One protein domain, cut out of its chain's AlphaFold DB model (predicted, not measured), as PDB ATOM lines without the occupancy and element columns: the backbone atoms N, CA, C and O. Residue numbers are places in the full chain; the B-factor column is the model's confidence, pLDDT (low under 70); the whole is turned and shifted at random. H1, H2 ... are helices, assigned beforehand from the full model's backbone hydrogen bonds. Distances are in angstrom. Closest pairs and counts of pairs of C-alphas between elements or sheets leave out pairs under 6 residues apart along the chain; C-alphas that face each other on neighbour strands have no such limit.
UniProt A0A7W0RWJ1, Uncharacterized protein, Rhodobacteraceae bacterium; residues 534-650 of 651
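This is residues 534 to 650 of the 651 residues of an uncharacterized protein of Rhodobacteraceae bacterium (UniProt A0A7W0RWJ1). Two helices, H1 and H5, cross nearly at right angles and make the small core, with the short helices H2 near H1 and H4 near H5. From H2 a long stretch without named elements, residues 566 to 594, swings round to H3, and residues 594 to 604 and 606 to 612 stick out from the rest in a wide, open loop that returns through H4 to H5. The printed part has 117 residues with five named helices, H1 to H5 in chain order, and no named strand. The class is all helix, though under half of the residues, 55 of 117, are in named elements. The whole is loose, with a radius of gyration of the C-alphas of 16.6 A and spans of 49 by 39 by 34 A.

H1, residues 537 to 549, touches H5, residues 634 to 647, and their lines are about perpendicular at 82 degrees. Their closest C-alphas, of Gly 541 and Gly 643, are 3.8 A apart. H2, residues 558 to 565, is close to H1 but not clearly touching, at a steep tilt of 61 degrees, opposite ways; the closest C-alphas, of Leu 540 and Leu 565, are 7.4 A apart. H3, residues 595 to 607, touches no helix, and is apart from H1, H2 and H5. H4, residues 618 to 624, is apart from H2 and H3. It is close to H5 but not clearly touching, at a steep tilt of 48 degrees, opposite ways, with the closest C-alphas, of Phe 619 and Ala 640, 7.1 A apart. Every O i to N i+4 pair is within hydrogen-bond range in H1, H2, H3 and H5; in H4 it is 2 of 3.

H1 begins at C-alpha 537, (-19.915, 34.811, 9.249), and is 18.3 A long from first to last C-alpha. H3 begins at C-alpha 595, (-19.609, 10.476, 19.863), and is also 18.3 A long. H5 is the longest helix by residues, with 14, and measures 20.1 A; it ends at C-alpha 647, (-16.174, 27.134, 13.055).

The two C-alphas farthest apart, of Asp 552 and Leu 609, are 49.2 A apart. The printed part has no cut. The link from H2 to H3 is long, with 29 residues; the other links are short. The mean pLDDT of the printed part is 70.7, and residue 583, residues 588 to 636 and residues 646 to 650 are under 70.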
ATOM      1  N   VAL A 534     -21.558  32.666  16.435       80.19
ATOM      2  CA  VAL A 534     -21.078  33.593  15.388       80.19
ATOM      3  C   VAL A 534     -22.152  34.625  15.033       80.19
ATOM      4  O   VAL A 534     -23.237  34.264  14.586       80.19
ATOM      5  N   ALA A 535     -21.823  35.911  15.178       82.19
ATOM      6  CA  ALA A 535     -22.672  37.046  14.808       82.19
ATOM      7  C   ALA A 535     -22.428  37.545  13.371       82.19
ATOM      8  O   ALA A 535     -23.350  38.071  12.746       82.19
ATOM      9  N   ASP A 536     -21.210  37.385  12.833       79.06
ATOM     10  CA  ASP A 536     -20.856  37.803  11.466       79.06
ATOM     11  C   ASP A 536     -19.968  36.765  10.755       79.06
ATOM     12  O   ASP A 536     -18.739  36.765  10.857       79.06
ATOM     13  N   TYR A 537     -20.603  35.871   9.993       79.81
ATOM     14  CA  TYR A 537     -19.915  34.811   9.249       79.81
ATOM     15  C   TYR A 537     -18.985  35.348   8.149       79.81
ATOM     16  O   TYR A 537     -17.981  34.709   7.835       79.81
ATOM     17  N   ILE A 538     -19.284  36.518   7.568       77.06
ATOM     18  CA  ILE A 538     -18.463  37.113   6.503       77.06
ATOM     19  C   ILE A 538     -17.142  37.607   7.095       77.06
ATOM     20  O   ILE A 538     -16.073  37.310   6.558       77.06
ATOM     21  N   GLU A 539     -17.200  38.332   8.216       80.38
ATOM     22  CA  GLU A 539     -15.991  38.798   8.902       80.38
ATOM     23  C   GLU A 539     -15.174  37.640   9.476       80.38
ATOM     24  O   GLU A 539     -13.946  37.654   9.362       80.38
ATOM     25  N   LEU A 540     -15.832  36.610  10.021       85.00
ATOM     26  CA  LEU A 540     -15.145  35.396  10.464       85.00
ATOM     27  C   LEU A 540     -14.382  34.744   9.307       85.00
ATOM     28  O   LEU A 540     -13.199  34.434   9.433       85.00
ATOM     29  N   GLY A 541     -15.033  34.591   8.154       81.69
ATOM     30  CA  GLY A 541     -14.402  34.083   6.943       81.69
ATOM     31  C   GLY A 541     -13.202  34.898   6.489       81.69
ATOM     32  O   GLY A 541     -12.177  34.330   6.113       81.69
ATOM     33  N   ARG A 542     -13.303  36.230   6.547       83.56
ATOM     34  CA  ARG A 542     -12.192  37.123   6.197       83.56
ATOM     35  C   ARG A 542     -11.005  36.930   7.137       83.56
ATOM     36  O   ARG A 542      -9.895  36.764   6.644       83.56
ATOM     37  N   LEU A 543     -11.240  36.857   8.449       85.69
ATOM     38  CA  LEU A 543     -10.182  36.564   9.421       85.69
ATOM     39  C   LEU A 543      -9.506  35.221   9.143       85.69
ATOM     40  O   LEU A 543      -8.282  35.140   9.152       85.69
ATOM     41  N   VAL A 544     -10.278  34.178   8.833       84.50
ATOM     42  CA  VAL A 544      -9.723  32.861   8.486       84.50
ATOM     43  C   VAL A 544      -8.864  32.929   7.221       84.50
ATOM     44  O   VAL A 544      -7.784  32.335   7.174       84.50
ATOM     45  N   VAL A 545      -9.295  33.678   6.202       82.94
ATOM     46  CA  VAL A 545      -8.486  33.921   4.998       82.94
ATOM     47  C   VAL A 545      -7.195  34.661   5.351       82.94
ATOM     48  O   VAL A 545      -6.130  34.266   4.875       82.94
ATOM     49  N   ASP A 546      -7.251  35.674   6.212       84.69
ATOM     50  CA  ASP A 546      -6.069  36.424   6.645       84.69
ATOM     51  C   ASP A 546      -5.091  35.531   7.425       84.69
ATOM     52  O   ASP A 546      -3.905  35.493   7.095       84.69
ATOM     53  N   TRP A 547      -5.581  34.716   8.367       87.94
ATOM     54  CA  TRP A 547      -4.788  33.702   9.077       87.94
ATOM     55  C   TRP A 547      -4.162  32.668   8.142       87.94
ATOM     56  O   TRP A 547      -3.089  32.135   8.432       87.94
ATOM     57  N   THR A 548      -4.829  32.352   7.034       83.06
ATOM     58  CA  THR A 548      -4.320  31.418   6.023       83.06
ATOM     59  C   THR A 548      -3.211  32.060   5.192       83.06
ATOM     60  O   THR A 548      -2.214  31.411   4.890       83.06
ATOM     61  N   ARG A 549      -3.361  33.339   4.833       85.06
ATOM     62  CA  ARG A 549      -2.394  34.078   4.006       85.06
ATOM     63  C   ARG A 549      -1.168  34.543   4.785       85.06
ATOM     64  O   ARG A 549      -0.110  34.697   4.180       85.06
ATOM     65  N   ASN A 550      -1.311  34.785   6.087       85.06
ATOM     66  CA  ASN A 550      -0.230  35.210   6.963       85.06
ATOM     67  C   ASN A 550      -0.313  34.509   8.329       85.06
ATOM     68  O   ASN A 550      -1.187  34.805   9.147       85.06
ATOM     69  N   ALA A 551       0.632  33.604   8.591       85.12
ATOM     70  CA  ALA A 551       0.693  32.861   9.844       85.12
ATOM     71  C   ALA A 551       0.972  33.757  11.063       85.12
ATOM     72  O   ALA A 551       0.494  33.444  12.152       85.12
ATOM     73  N   ASP A 552       1.655  34.891  10.879       86.44
ATOM     74  CA  ASP A 552       1.983  35.823  11.966       86.44
ATOM     75  C   ASP A 552       0.745  36.553  12.509       86.44
ATOM     76  O   ASP A 552       0.763  37.094  13.611       86.44
ATOM     77  N   CYS A 553      -0.359  36.561  11.754       84.38
ATOM     78  CA  CYS A 553      -1.624  37.150  12.190       84.38
ATOM     79  C   CYS A 553      -2.453  36.209  13.082       84.38
ATOM     80  O   CYS A 553      -3.508  36.614  13.578       84.38
ATOM     81  N   ARG A 554      -2.021  34.956  13.276       88.75
ATOM     82  CA  ARG A 554      -2.772  33.968  14.060       88.75
ATOM     83  C   ARG A 554      -2.682  34.264  15.555       88.75
ATOM     84  O   ARG A 554      -1.596  34.557  16.052       88.75
ATOM     85  N   PRO A 555      -3.790  34.134  16.299       87.62
ATOM     86  CA  PRO A 555      -3.744  34.224  17.748       87.62
ATOM     87  C   PRO A 555      -2.916  33.074  18.334       87.62
ATOM     88  O   PRO A 555      -3.137  31.906  18.008       87.62
ATOM     89  N   GLY A 556      -1.967  33.401  19.211       85.06
ATOM     90  CA  GLY A 556      -1.122  32.410  19.886       85.06
ATOM     91  C   GLY A 556      -1.805  31.759  21.091       85.06
ATOM     92  O   GLY A 556      -1.389  30.695  21.548       85.06
ATOM     93  N   CYS A 557      -2.863  32.385  21.612       88.00
ATOM     94  CA  CYS A 557      -3.633  31.895  22.748       88.00
ATOM     95  C   CYS A 557      -5.127  32.249  22.635       88.00
ATOM     96  O   CYS A 557      -5.542  33.005  21.755       88.00
ATOM     97  N   ILE A 558      -5.950  31.713  23.546       87.25
ATOM     98  CA  ILE A 558      -7.397  31.995  23.576       87.25
ATOM     99  C   ILE A 558      -7.686  33.480  23.819       87.25
ATOM    100  O   ILE A 558      -8.616  34.007  23.221       87.25
ATOM    101  N   ALA A 559      -6.886  34.180  24.627       84.62
ATOM    102  CA  ALA A 559      -7.091  35.609  24.875       84.62
ATOM    103  C   ALA A 559      -6.916  36.448  23.595       84.62
ATOM    104  O   ALA A 559      -7.735  37.324  23.305       84.62
ATOM    105  N   ASP A 560      -5.900  36.131  22.788       85.56
ATOM    106  CA  ASP A 560      -5.693  36.769  21.485       85.56
ATOM    107  C   ASP A 560      -6.834  36.425  20.521       85.56
ATOM    108  O   ASP A 560      -7.321  37.297  19.805       85.56
ATOM    109  N   LEU A 561      -7.297  35.167  20.526       87.25
ATOM    110  CA  LEU A 561      -8.410  34.718  19.686       87.25
ATOM    111  C   LEU A 561      -9.699  35.470  20.031       87.25
ATOM    112  O   LEU A 561     -10.352  35.994  19.133       87.25
ATOM    113  N   VAL A 562     -10.034  35.569  21.320       85.88
ATOM    114  CA  VAL A 562     -11.187  36.334  21.821       85.88
ATOM    115  C   VAL A 562     -11.080  37.797  21.399       85.88
ATOM    116  O   VAL A 562     -12.055  38.372  20.928       85.88
ATOM    117  N   THR A 563      -9.886  38.384  21.485       84.38
ATOM    118  CA  THR A 563      -9.655  39.774  21.070       84.38
ATOM    119  C   THR A 563      -9.869  39.964  19.565       84.38
ATOM    120  O   THR A 563     -10.476  40.948  19.142       84.38
ATOM    121  N   GLN A 564      -9.395  39.034  18.731       85.81
ATOM    122  CA  GLN A 564      -9.575  39.118  17.278       85.81
ATOM    123  C   GLN A 564     -11.025  38.868  16.841       85.81
ATOM    124  O   GLN A 564     -11.484  39.526  15.900       85.81
ATOM    125  N   LEU A 565     -11.728  37.960  17.527       86.50
ATOM    126  CA  LEU A 565     -13.127  37.597  17.279       86.50
ATOM    127  C   LEU A 565     -14.140  38.552  17.915       86.50
ATOM    128  O   LEU A 565     -15.341  38.382  17.704       86.50
ATOM    129  N   ASP A 566     -13.691  39.569  18.645       83.88
ATOM    130  CA  ASP A 566     -14.595  40.557  19.218       83.88
ATOM    131  C   ASP A 566     -15.486  41.211  18.140       83.88
ATOM    132  O   ASP A 566     -15.017  41.627  17.066       83.88
ATOM    133  N   GLY A 567     -16.790  41.247  18.435       75.62
ATOM    134  CA  GLY A 567     -17.846  41.712  17.534       75.62
ATOM    135  C   GLY A 567     -18.226  40.728  16.421       75.62
ATOM    136  O   GLY A 567     -19.192  40.970  15.706       75.62
ATOM    137  N   ILE A 568     -17.500  39.615  16.280       81.81
ATOM    138  CA  ILE A 568     -17.669  38.625  15.208       81.81
ATOM    139  C   ILE A 568     -18.234  37.320  15.760       81.81
ATOM    140  O   ILE A 568     -19.179  36.773  15.193       81.81
ATOM    141  N   ALA A 569     -17.649  36.809  16.844       84.88
ATOM    142  CA  ALA A 569     -18.043  35.552  17.458       84.88
ATOM    143  C   ALA A 569     -17.702  35.519  18.954       84.88
ATOM    144  O   ALA A 569     -16.714  36.103  19.398       84.88
ATOM    145  N   LYS A 570     -18.504  34.798  19.736       84.56
ATOM    146  CA  LYS A 570     -18.296  34.570  21.163       84.56
ATOM    147  C   LYS A 570     -17.673  33.198  21.381       84.56
ATOM    148  O   LYS A 570     -18.284  32.176  21.080       84.56
ATOM    149  N   VAL A 571     -16.460  33.183  21.931       83.31
ATOM    150  CA  VAL A 571     -15.747  31.950  22.289       83.31
ATOM    151  C   VAL A 571     -16.108  31.546  23.724       83.31
ATOM    152  O   VAL A 571     -15.942  32.362  24.629       83.31
ATOM    153  N   PRO A 572     -16.579  30.311  23.965       80.88
ATOM    154  CA  PRO A 572     -16.829  29.798  25.307       80.88
ATOM    155  C   PRO A 572     -15.580  29.734  26.189       80.88
ATOM    156  O   PRO A 572     -14.517  29.287  25.754       80.88
ATOM    157  N   ASP A 573     -15.748  30.019  27.480       79.69
ATOM    158  CA  ASP A 573     -14.675  29.935  28.485       79.69
ATOM    159  C   ASP A 573     -14.151  28.502  28.716       79.69
ATOM    160  O   ASP A 573     -13.158  28.287  29.423       79.69
ATOM    161  N   THR A 574     -14.819  27.494  28.148       80.31
ATOM    162  CA  THR A 574     -14.397  26.088  28.194       80.31
ATOM    163  C   THR A 574     -13.117  25.846  27.398       80.31
ATOM    164  O   THR A 574     -12.332  24.977  27.778       80.31
ATOM    165  N   PHE A 575     -12.856  26.632  26.350       79.06
ATOM    166  CA  PHE A 575     -11.650  26.507  25.536       79.06
ATOM    167  C   PHE A 575     -10.419  27.048  26.271       79.06
ATOM    168  O   PHE A 575     -10.407  28.179  26.752       79.06
ATOM    169  N   LYS A 576      -9.363  26.231  26.366       81.62
ATOM    170  CA  LYS A 576      -8.123  26.573  27.097       81.62
ATOM    171  C   LYS A 576      -6.911  26.810  26.201       81.62
ATOM    172  O   LYS A 576      -5.953  27.439  26.639       81.62
ATOM    173  N   ALA A 577      -6.952  26.336  24.961       80.19
ATOM    174  CA  ALA A 577      -5.893  26.510  23.975       80.19
ATOM    175  C   ALA A 577      -6.495  26.597  22.570       80.19
ATOM    176  O   ALA A 577      -7.557  26.033  22.316       80.19
ATOM    177  N   VAL A 578      -5.801  27.287  21.664       82.69
ATOM    178  CA  VAL A 578      -6.136  27.356  20.237       82.69
ATOM    179  C   VAL A 578      -5.010  26.704  19.441       82.69
ATOM    180  O   VAL A 578      -3.836  26.953  19.709       82.69
ATOM    181  N   GLN A 579      -5.357  25.859  18.470       80.94
ATOM    182  CA  GLN A 579      -4.395  25.248  17.558       80.94
ATOM    183  C   GLN A 579      -4.853  25.431  16.114       80.94
ATOM    184  O   GLN A 579      -5.935  24.990  15.725       80.94
ATOM    185  N   PHE A 580      -3.990  26.038  15.302       81.06
ATOM    186  CA  PHE A 580      -4.195  26.168  13.865       81.06
ATOM    187  C   PHE A 580      -3.589  24.960  13.155       81.06
ATOM    188  O   PHE A 580      -2.411  24.652  13.328       81.06
ATOM    189  N   VAL A 581      -4.404  24.270  12.360       77.94
ATOM    190  CA  VAL A 581      -3.968  23.142  11.533       77.94
ATOM    191  C   VAL A 581      -4.189  23.526  10.079       77.94
ATOM    192  O   VAL A 581      -5.329  23.659   9.644       77.94
ATOM    193  N   GLU A 582      -3.101  23.715   9.338       72.81
ATOM    194  CA  GLU A 582      -3.160  23.933   7.893       72.81
ATOM    195  C   GLU A 582      -3.315  22.603   7.153       72.81
ATOM    196  O   GLU A 582      -2.644  21.615   7.471       72.81
ATOM    197  N   GLY A 583      -4.175  22.583   6.135       68.81
ATOM    198  CA  GLY A 583      -4.256  21.456   5.214       68.81
ATOM    199  C   GLY A 583      -2.991  21.372   4.361       68.81
ATOM    200  O   GLY A 583      -2.622  22.345   3.707       68.81
ATOM    201  N   LYS A 584      -2.342  20.204   4.339       73.50
ATOM    202  CA  LYS A 584      -1.269  19.898   3.384       73.50
ATOM    203  C   LYS A 584      -1.841  19.071   2.239       73.50
ATOM    204  O   LYS A 584      -2.672  18.197   2.471       73.50
ATOM    205  N   SER A 585      -1.397  19.327   1.013       71.88
ATOM    206  CA  SER A 585      -1.896  18.649  -0.194       71.88
ATOM    207  C   SER A 585      -1.636  17.137  -0.215       71.88
ATOM    208  O   SER A 585      -2.272  16.426  -0.987       71.88
ATOM    209  N   ASP A 586      -0.743  16.641   0.639       79.44
ATOM    210  CA  ASP A 586      -0.369  15.236   0.798       79.44
ATOM    211  C   ASP A 586      -0.896  14.588   2.096       79.44
ATOM    212  O   ASP A 586      -0.607  13.419   2.355       79.44
ATOM    213  N   VAL A 587      -1.688  15.302   2.911       71.75
ATOM    214  CA  VAL A 587      -2.208  14.798   4.194       71.75
ATOM    215  C   VAL A 587      -3.732  14.902   4.252       71.75
ATOM    216  O   VAL A 587      -4.298  15.993   4.292       71.75
ATOM    217  N   LEU A 588      -4.407  13.751   4.341       68.62
ATOM    218  CA  LEU A 588      -5.851  13.681   4.573       68.62
ATOM    219  C   LEU A 588      -6.155  13.768   6.076       68.62
ATOM    220  O   LEU A 588      -5.845  12.848   6.832       68.62
ATOM    221  N   VAL A 589      -6.800  14.856   6.504       69.81
ATOM    222  CA  VAL A 589      -7.274  15.038   7.885       69.81
ATOM    223  C   VAL A 589      -8.783  14.795   7.935       69.81
ATOM    224  O   VAL A 589      -9.548  15.538   7.328       69.81
ATOM    225  N   ILE A 590      -9.220  13.776   8.682       66.25
ATOM    226  CA  ILE A 590     -10.643  13.491   8.934       66.25
ATOM    227  C   ILE A 590     -10.936  13.796  10.406       66.25
ATOM    228  O   ILE A 590     -10.466  13.082  11.292       66.25
ATOM    229  N   ARG A 591     -11.707  14.856  10.676       63.25
ATOM    230  CA  ARG A 591     -12.182  15.196  12.027       63.25
ATOM    231  C   ARG A 591     -13.555  14.573  12.255       63.25
ATOM    232  O   ARG A 591     -14.521  14.970  11.610       63.25
ATOM    233  N   LEU A 592     -13.636  13.599  13.156       62.50
ATOM    234  CA  LEU A 592     -14.908  13.004  13.560       62.50
ATOM    235  C   LEU A 592     -15.543  13.834  14.689       62.50
ATOM    236  O   LEU A 592     -14.816  14.312  15.563       62.50
ATOM    237  N   PRO A 593     -16.874  14.017  14.692       63.59
ATOM    238  CA  PRO A 593     -17.566  14.656  15.802       63.59
ATOM    239  C   PRO A 593     -17.458  13.811  17.078       63.59
ATOM    240  O   PRO A 593     -17.266  12.595  17.032       63.59
ATOM    241  N   GLU A 594     -17.591  14.460  18.235       62.94
ATOM    242  CA  GLU A 594     -17.653  13.752  19.508       62.94
ATOM    243  C   GLU A 594     -18.859  12.808  19.533       62.94
ATOM    244  O   GLU A 594     -19.993  13.229  19.299       62.94
ATOM    245  N   LYS A 595     -18.604  11.541  19.869       63.66
ATOM    246  CA  LYS A 595     -19.609  10.476  19.863       63.66
ATOM    247  C   LYS A 595     -20.879  10.848  20.640       63.66
ATOM    248  O   LYS A 595     -21.970  10.656  20.124       63.66
ATOM    249  N   GLY A 596     -20.743  11.430  21.836       66.12
ATOM    250  CA  GLY A 596     -21.893  11.808  22.666       66.12
ATOM    251  C   GLY A 596     -22.787  12.874  22.025       66.12
ATOM    252  O   GLY A 596     -24.009  12.767  22.089       66.12
ATOM    253  N   VAL A 597     -22.186  13.859  21.349       59.94
ATOM    254  CA  VAL A 597     -22.923  14.897  20.611       59.94
ATOM    255  C   VAL A 597     -23.621  14.287  19.398       59.94
ATOM    256  O   VAL A 597     -24.789  14.567  19.160       59.94
ATOM    257  N   THR A 598     -22.935  13.415  18.655       62.41
ATOM    258  CA  THR A 598     -23.514  12.728  17.492       62.41
ATOM    259  C   THR A 598     -24.700  11.851  17.871       62.41
ATOM    260  O   THR A 598     -25.735  11.936  17.217       62.41
ATOM    261  N   ASP A 599     -24.578  11.066  18.941       67.81
ATOM    262  CA  ASP A 599     -25.651  10.193  19.420       67.81
ATOM    263  C   ASP A 599     -26.872  11.019  19.877       67.81
ATOM    264  O   ASP A 599     -28.014  10.654  19.594       67.81
ATOM    265  N   GLN A 600     -26.647  12.174  20.517       59.41
ATOM    266  CA  GLN A 600     -27.715  13.088  20.931       59.41
ATOM    267  C   GLN A 600     -28.398  13.773  19.738       59.41
ATOM    268  O   GLN A 600     -29.625  13.811  19.681       59.41
ATOM    269  N   THR A 601     -27.632  14.287  18.769       61.06
ATOM    270  CA  THR A 601     -28.185  14.906  17.555       61.06
ATOM    271  C   THR A 601     -28.969  13.897  16.720       61.06
ATOM    272  O   THR A 601     -30.037  14.240  16.224       61.06
ATOM    273  N   LEU A 602     -28.487  12.657  16.587       65.00
ATOM    274  CA  LEU A 602     -29.213  11.594  15.888       65.00
ATOM    275  C   LEU A 602     -30.542  11.281  16.579       65.00
ATOM    276  O   LEU A 602     -31.573  11.326  15.921       65.00
ATOM    277  N   ALA A 603     -30.544  11.080  17.900       64.44
ATOM    278  CA  ALA A 603     -31.775  10.830  18.656       64.44
ATOM    279  C   ALA A 603     -32.794  11.980  18.527       64.44
ATOM    280  O   ALA A 603     -33.998  11.747  18.446       64.44
ATOM    281  N   THR A 604     -32.299  13.215  18.477       56.62
ATOM    282  CA  THR A 604     -33.080  14.429  18.230       56.62
ATOM    283  C   THR A 604     -33.684  14.430  16.823       56.62
ATOM    284  O   THR A 604     -34.902  14.456  16.676       56.62
ATOM    285  N   VAL A 605     -32.857  14.349  15.779       58.56
ATOM    286  CA  VAL A 605     -33.301  14.463  14.380       58.56
ATOM    287  C   VAL A 605     -34.186  13.286  13.966       58.56
ATOM    288  O   VAL A 605     -35.153  13.482  13.238       58.56
ATOM    289  N   GLU A 606     -33.919  12.079  14.467       62.69
ATOM    290  CA  GLU A 606     -34.755  10.895  14.223       62.69
ATOM    291  C   GLU A 606     -36.132  10.981  14.904       62.69
ATOM    292  O   GLU A 606     -37.063  10.292  14.487       62.69
ATOM    293  N   SER A 607     -36.286  11.832  15.927       54.53
ATOM    294  CA  SER A 607     -37.559  12.057  16.629       54.53
ATOM    295  C   SER A 607     -38.420  13.181  16.036       54.53
ATOM    296  O   SER A 607     -39.583  13.317  16.421       54.53
ATOM    297  N   LEU A 608     -37.884  13.964  15.088       51.25
ATOM    298  CA  LEU A 608     -38.639  14.987  14.367       51.25
ATOM    299  C   LEU A 608     -39.709  14.303  13.504       51.25
ATOM    300  O   LEU A 608     -39.436  13.793  12.417       51.25
ATOM    301  N   LEU A 609     -40.950  14.275  13.994       50.81
ATOM    302  CA  LEU A 609     -42.115  13.939  13.177       50.81
ATOM    303  C   LEU A 609     -42.114  14.853  11.945       50.81
ATOM    304  O   LEU A 609     -42.015  16.067  12.085       50.81
ATOM    305  N   VAL A 610     -42.195  14.239  10.761       44.66
ATOM    306  CA  VAL A 610     -42.255  14.843   9.416       44.66
ATOM    307  C   VAL A 610     -42.914  16.235   9.440       44.66
ATOM    308  O   VAL A 610     -44.138  16.332   9.370       44.66
ATOM    309  N   GLY A 611     -42.132  17.314   9.565       47.41
ATOM    310  CA  GLY A 611     -42.702  18.665   9.650       47.41
ATOM    311  C   GLY A 611     -41.740  19.794  10.026       47.41
ATOM    312  O   GLY A 611     -41.812  20.853   9.416       47.41
ATOM    313  N   GLU A 612     -40.826  19.586  10.976       42.69
ATOM    314  CA  GLU A 612     -39.884  20.632  11.422       42.69
ATOM    315  C   GLU A 612     -38.620  20.658  10.526       42.69
ATOM    316  O   GLU A 612     -37.941  19.630  10.401       42.69
ATOM    317  N   PRO A 613     -38.289  21.783   9.860       51.06
ATOM    318  CA  PRO A 613     -37.110  21.887   9.001       51.06
ATOM    319  C   PRO A 613     -35.798  21.908   9.803       51.06
ATOM    320  O   PRO A 613     -35.705  22.481  10.885       51.06
ATOM    321  N   TYR A 614     -34.740  21.315   9.243       51.28
ATOM    322  CA  TYR A 614     -33.394  21.375   9.821       51.28
ATOM    323  C   TYR A 614     -32.847  22.813   9.756       51.28
ATOM    324  O   TYR A 614     -32.624  23.336   8.665       51.28
ATOM    325  N   MET A 615     -32.617  23.439  10.913       50.50
ATOM    326  CA  MET A 615     -32.144  24.828  11.017       50.50
ATOM    327  C   MET A 615     -30.707  24.965  10.493       50.50
ATOM    328  O   MET A 615     -29.770  24.390  11.056       50.50
ATOM    329  N   LEU A 616     -30.526  25.737   9.422       56.84
ATOM    330  CA  LEU A 616     -29.214  26.075   8.876       56.84
ATOM    331  C   LEU A 616     -28.680  27.373   9.510       56.84
ATOM    332  O   LEU A 616     -29.456  28.203   9.982       56.84
ATOM    333  N   PRO A 617     -27.351  27.595   9.521       62.66
ATOM    334  CA  PRO A 617     -26.801  28.912   9.813       62.66
ATOM    335  C   PRO A 617     -27.456  29.987   8.938       62.66
ATOM    336  O   PRO A 617     -27.599  29.813   7.732       62.66
ATOM    337  N   LYS A 618     -27.790  31.133   9.537       59.22
ATOM    338  CA  LYS A 618     -28.607  32.204   8.936       59.22
ATOM    339  C   LYS A 618     -28.139  32.705   7.563       59.22
ATOM    340  O   LYS A 618     -28.941  33.194   6.778       59.22
ATOM    341  N   PHE A 619     -26.842  32.622   7.258       63.22
ATOM    342  CA  PHE A 619     -26.324  33.036   5.949       63.22
ATOM    343  C   PHE A 619     -26.640  32.020   4.835       63.22
ATOM    344  O   PHE A 619     -26.607  32.381   3.662       63.22
ATOM    345  N   TYR A 620     -26.938  30.759   5.168       63.53
ATOM    346  CA  TYR A 620     -27.419  29.781   4.195       63.53
ATOM    347  C   TYR A 620     -28.842  30.093   3.747       63.53
ATOM    348  O   TYR A 620     -29.115  29.933   2.562       63.53
ATOM    349  N   ASP A 621     -29.703  30.615   4.621       59.12
ATOM    350  CA  ASP A 621     -31.023  31.112   4.211       59.12
ATOM    351  C   ASP A 621     -30.866  32.228   3.166       59.12
ATOM    352  O   ASP A 621     -31.461  32.157   2.090       59.12
ATOM    353  N   ASP A 622     -29.945  33.174   3.407       55.53
ATOM    354  CA  ASP A 622     -29.591  34.241   2.455       55.53
ATOM    355  C   ASP A 622     -29.036  33.687   1.106       55.53
ATOM    356  O   ASP A 622     -29.110  34.365   0.079       55.53
ATOM    357  N   ILE A 623     -28.480  32.462   1.071       56.81
ATOM    358  CA  ILE A 623     -27.923  31.801  -0.133       56.81
ATOM    359  C   ILE A 623     -28.961  30.942  -0.873       56.81
ATOM    360  O   ILE A 623     -28.954  30.901  -2.108       56.81
ATOM    361  N   TYR A 624     -29.794  30.192  -0.148       51.31
ATOM    362  CA  TYR A 624     -30.752  29.244  -0.722       51.31
ATOM    363  C   TYR A 624     -32.028  29.943  -1.197       51.31
ATOM    364  O   TYR A 624     -32.595  29.538  -2.215       51.31
ATOM    365  N   HIS A 625     -32.401  31.062  -0.576       52.97
ATOM    366  CA  HIS A 625     -33.439  31.958  -1.073       52.97
ATOM    367  C   HIS A 625     -32.831  32.969  -2.062       52.97
ATOM    368  O   HIS A 625     -32.748  34.166  -1.809       52.97
ATOM    369  N   LYS A 626     -32.379  32.473  -3.227       45.03
ATOM    370  CA  LYS A 626     -31.703  33.239  -4.306       45.03
ATOM    371  C   LYS A 626     -32.508  34.402  -4.902       45.03
ATOM    372  O   LYS A 626     -32.046  35.037  -5.853       45.03
ATOM    373  N   HIS A 627     -33.722  34.648  -4.439       46.47
ATOM    374  CA  HIS A 627     -34.624  35.627  -5.015       46.47
ATOM    375  C   HIS A 627     -34.944  36.663  -3.931       46.47
ATOM    376  O   HIS A 627     -35.856  36.479  -3.141       46.47
ATOM    377  N   PHE A 628     -34.185  37.769  -3.944       47.88
ATOM    378  CA  PHE A 628     -34.533  39.062  -3.324       47.88
ATOM    379  C   PHE A 628     -34.073  39.375  -1.884       47.88
ATOM    380  O   PHE A 628     -34.754  40.099  -1.167       47.88
ATOM    381  N   GLY A 629     -32.856  38.977  -1.500       43.22
ATOM    382  CA  GLY A 629     -32.022  39.771  -0.568       43.22
ATOM    383  C   GLY A 629     -30.936  40.551  -1.332       43.22
ATOM    384  O   GLY A 629     -30.791  40.319  -2.538       43.22
ATOM    385  N   PRO A 630     -30.121  41.435  -0.707       46.72
ATOM    386  CA  PRO A 630     -28.861  41.832  -1.331       46.72
ATOM    387  C   PRO A 630     -28.116  40.558  -1.683       46.72
ATOM    388  O   PRO A 630     -27.749  39.793  -0.789       46.72
ATOM    389  N   VAL A 631     -27.924  40.320  -2.980       53.56
ATOM    390  CA  VAL A 631     -27.143  39.184  -3.451       53.56
ATOM    391  C   VAL A 631     -25.777  39.342  -2.808       53.56
ATOM    392  O   VAL A 631     -25.032  40.262  -3.149       53.56
ATOM    393  N   MET A 632     -25.480  38.488  -1.824       58.78
ATOM    394  CA  MET A 632     -24.135  38.399  -1.287       58.78
ATOM    395  C   MET A 632     -23.209  38.245  -2.481       58.78
ATOM    396  O   MET A 632     -23.453  37.407  -3.358       58.78
ATOM    397  N   SER A 633     -22.175  39.079  -2.550       65.19
ATOM    398  CA  SER A 633     -21.233  38.951  -3.649       65.19
ATOM    399  C   SER A 633     -20.653  37.528  -3.636       65.19
ATOM    400  O   SER A 633     -20.580  36.904  -2.572       65.19
ATOM    401  N   PRO A 634     -20.204  36.982  -4.779       69.12
ATOM    402  CA  PRO A 634     -19.525  35.686  -4.786       69.12
ATOM    403  C   PRO A 634     -18.390  35.606  -3.750       69.12
ATOM    404  O   PRO A 634     -18.152  34.546  -3.174       69.12
ATOM    405  N   LEU A 635     -17.740  36.743  -3.475       69.62
ATOM    406  CA  LEU A 635     -16.754  36.882  -2.412       69.62
ATOM    407  C   LEU A 635     -17.377  36.754  -1.017       69.62
ATOM    408  O   LEU A 635     -16.880  35.963  -0.228       69.62
ATOM    409  N   ASP A 636     -18.459  37.467  -0.706       69.25
ATOM    410  CA  ASP A 636     -19.128  37.355   0.599       69.25
ATOM    411  C   ASP A 636     -19.652  35.937   0.848       69.25
ATOM    412  O   ASP A 636     -19.538  35.433   1.961       69.25
ATOM    413  N   VAL A 637     -20.175  35.265  -0.185       70.50
ATOM    414  CA  VAL A 637     -20.601  33.855  -0.109       70.50
ATOM    415  C   VAL A 637     -19.419  32.951   0.197       70.50
ATOM    416  O   VAL A 637     -19.512  32.086   1.068       70.50
ATOM    417  N   PHE A 638     -18.302  33.146  -0.502       74.56
ATOM    418  CA  PHE A 638     -17.082  32.406  -0.224       74.56
ATOM    419  C   PHE A 638     -16.614  32.634   1.217       74.56
ATOM    420  O   PHE A 638     -16.394  31.661   1.933       74.56
ATOM    421  N   LEU A 639     -16.534  33.890   1.665       78.69
ATOM    422  CA  LEU A 639     -16.106  34.242   3.018       78.69
ATOM    423  C   LEU A 639     -17.048  33.650   4.075       78.69
ATOM    424  O   LEU A 639     -16.581  32.945   4.961       78.69
ATOM    425  N   ALA A 640     -18.365  33.826   3.954       74.06
ATOM    426  CA  ALA A 640     -19.322  33.266   4.911       74.06
ATOM    427  C   ALA A 640     -19.211  31.737   5.025       74.06
ATOM    428  O   ALA A 640     -19.160  31.205   6.133       74.06
ATOM    429  N   ARG A 641     -19.067  31.032   3.891       78.12
ATOM    430  CA  ARG A 641     -18.817  29.582   3.887       78.12
ATOM    431  C   ARG A 641     -17.500  29.223   4.567       78.12
ATOM    432  O   ARG A 641     -17.466  28.232   5.287       78.12
ATOM    433  N   VAL A 642     -16.437  29.999   4.336       77.81
ATOM    434  CA  VAL A 642     -15.143  29.825   5.015       77.81
ATOM    435  C   VAL A 642     -15.289  29.949   6.525       77.81
ATOM    436  O   VAL A 642     -14.784  29.087   7.243       77.81
ATOM    437  N   GLY A 643     -16.007  30.964   7.006       75.88
ATOM    438  CA  GLY A 643     -16.281  31.130   8.432       75.88
ATOM    439  C   GLY A 643     -17.037  29.936   9.017       75.88
ATOM    440  O   GLY A 643     -16.627  29.390  10.038       75.88
ATOM    441  N   ASP A 644     -18.084  29.483   8.328       76.31
ATOM    442  CA  ASP A 644     -18.945  28.388   8.776       76.31
ATOM    443  C   ASP A 644     -18.251  27.024   8.851       76.31
ATOM    444  O   ASP A 644     -18.224  26.406   9.915       76.31
ATOM    445  N   TYR A 645     -17.618  26.551   7.769       72.50
ATOM    446  CA  TYR A 645     -16.968  25.236   7.833       72.50
ATOM    447  C   TYR A 645     -15.775  25.244   8.794       72.50
ATOM    448  O   TYR A 645     -15.434  24.196   9.344       72.50
ATOM    449  N   THR A 646     -15.127  26.399   8.996       68.94
ATOM    450  CA  THR A 646     -14.014  26.520   9.946       68.94
ATOM    451  C   THR A 646     -14.532  26.435  11.373       68.94
ATOM    452  O   THR A 646     -13.992  25.660  12.161       68.94
ATOM    453  N   ILE A 647     -15.612  27.155  11.702       67.06
ATOM    454  CA  ILE A 647     -16.174  27.134  13.055       67.06
ATOM    455  C   ILE A 647     -16.866  25.813  13.387       67.06
ATOM    456  O   ILE A 647     -16.720  25.317  14.501       67.06
ATOM    457  N   ALA A 648     -17.507  25.168  12.409       61.31
ATOM    458  CA  ALA A 648     -18.048  23.817  12.560       61.31
ATOM    459  C   ALA A 648     -16.959  22.782  12.916       61.31
ATOM    460  O   ALA A 648     -17.257  21.714  13.457       61.31
ATOM    461  N   GLN A 649     -15.691  23.099  12.633       59.22
ATOM    462  CA  GLN A 649     -14.522  22.284  12.956       59.22
ATOM    463  C   GLN A 649     -13.775  22.743  14.221       59.22
ATOM    464  O   GLN A 649     -12.796  22.086  14.593       59.22
ATOM    465  N   CYS A 650     -14.203  23.830  14.875       57.34
ATOM    466  CA  CYS A 650     -13.680  24.303  16.156       57.34
ATOM    467  C   CYS A 650     -14.389  23.565  17.303       57.34
ATOM    468  O   CYS A 650     -15.527  23.885  17.644       57.34
TER     469      CYS A 650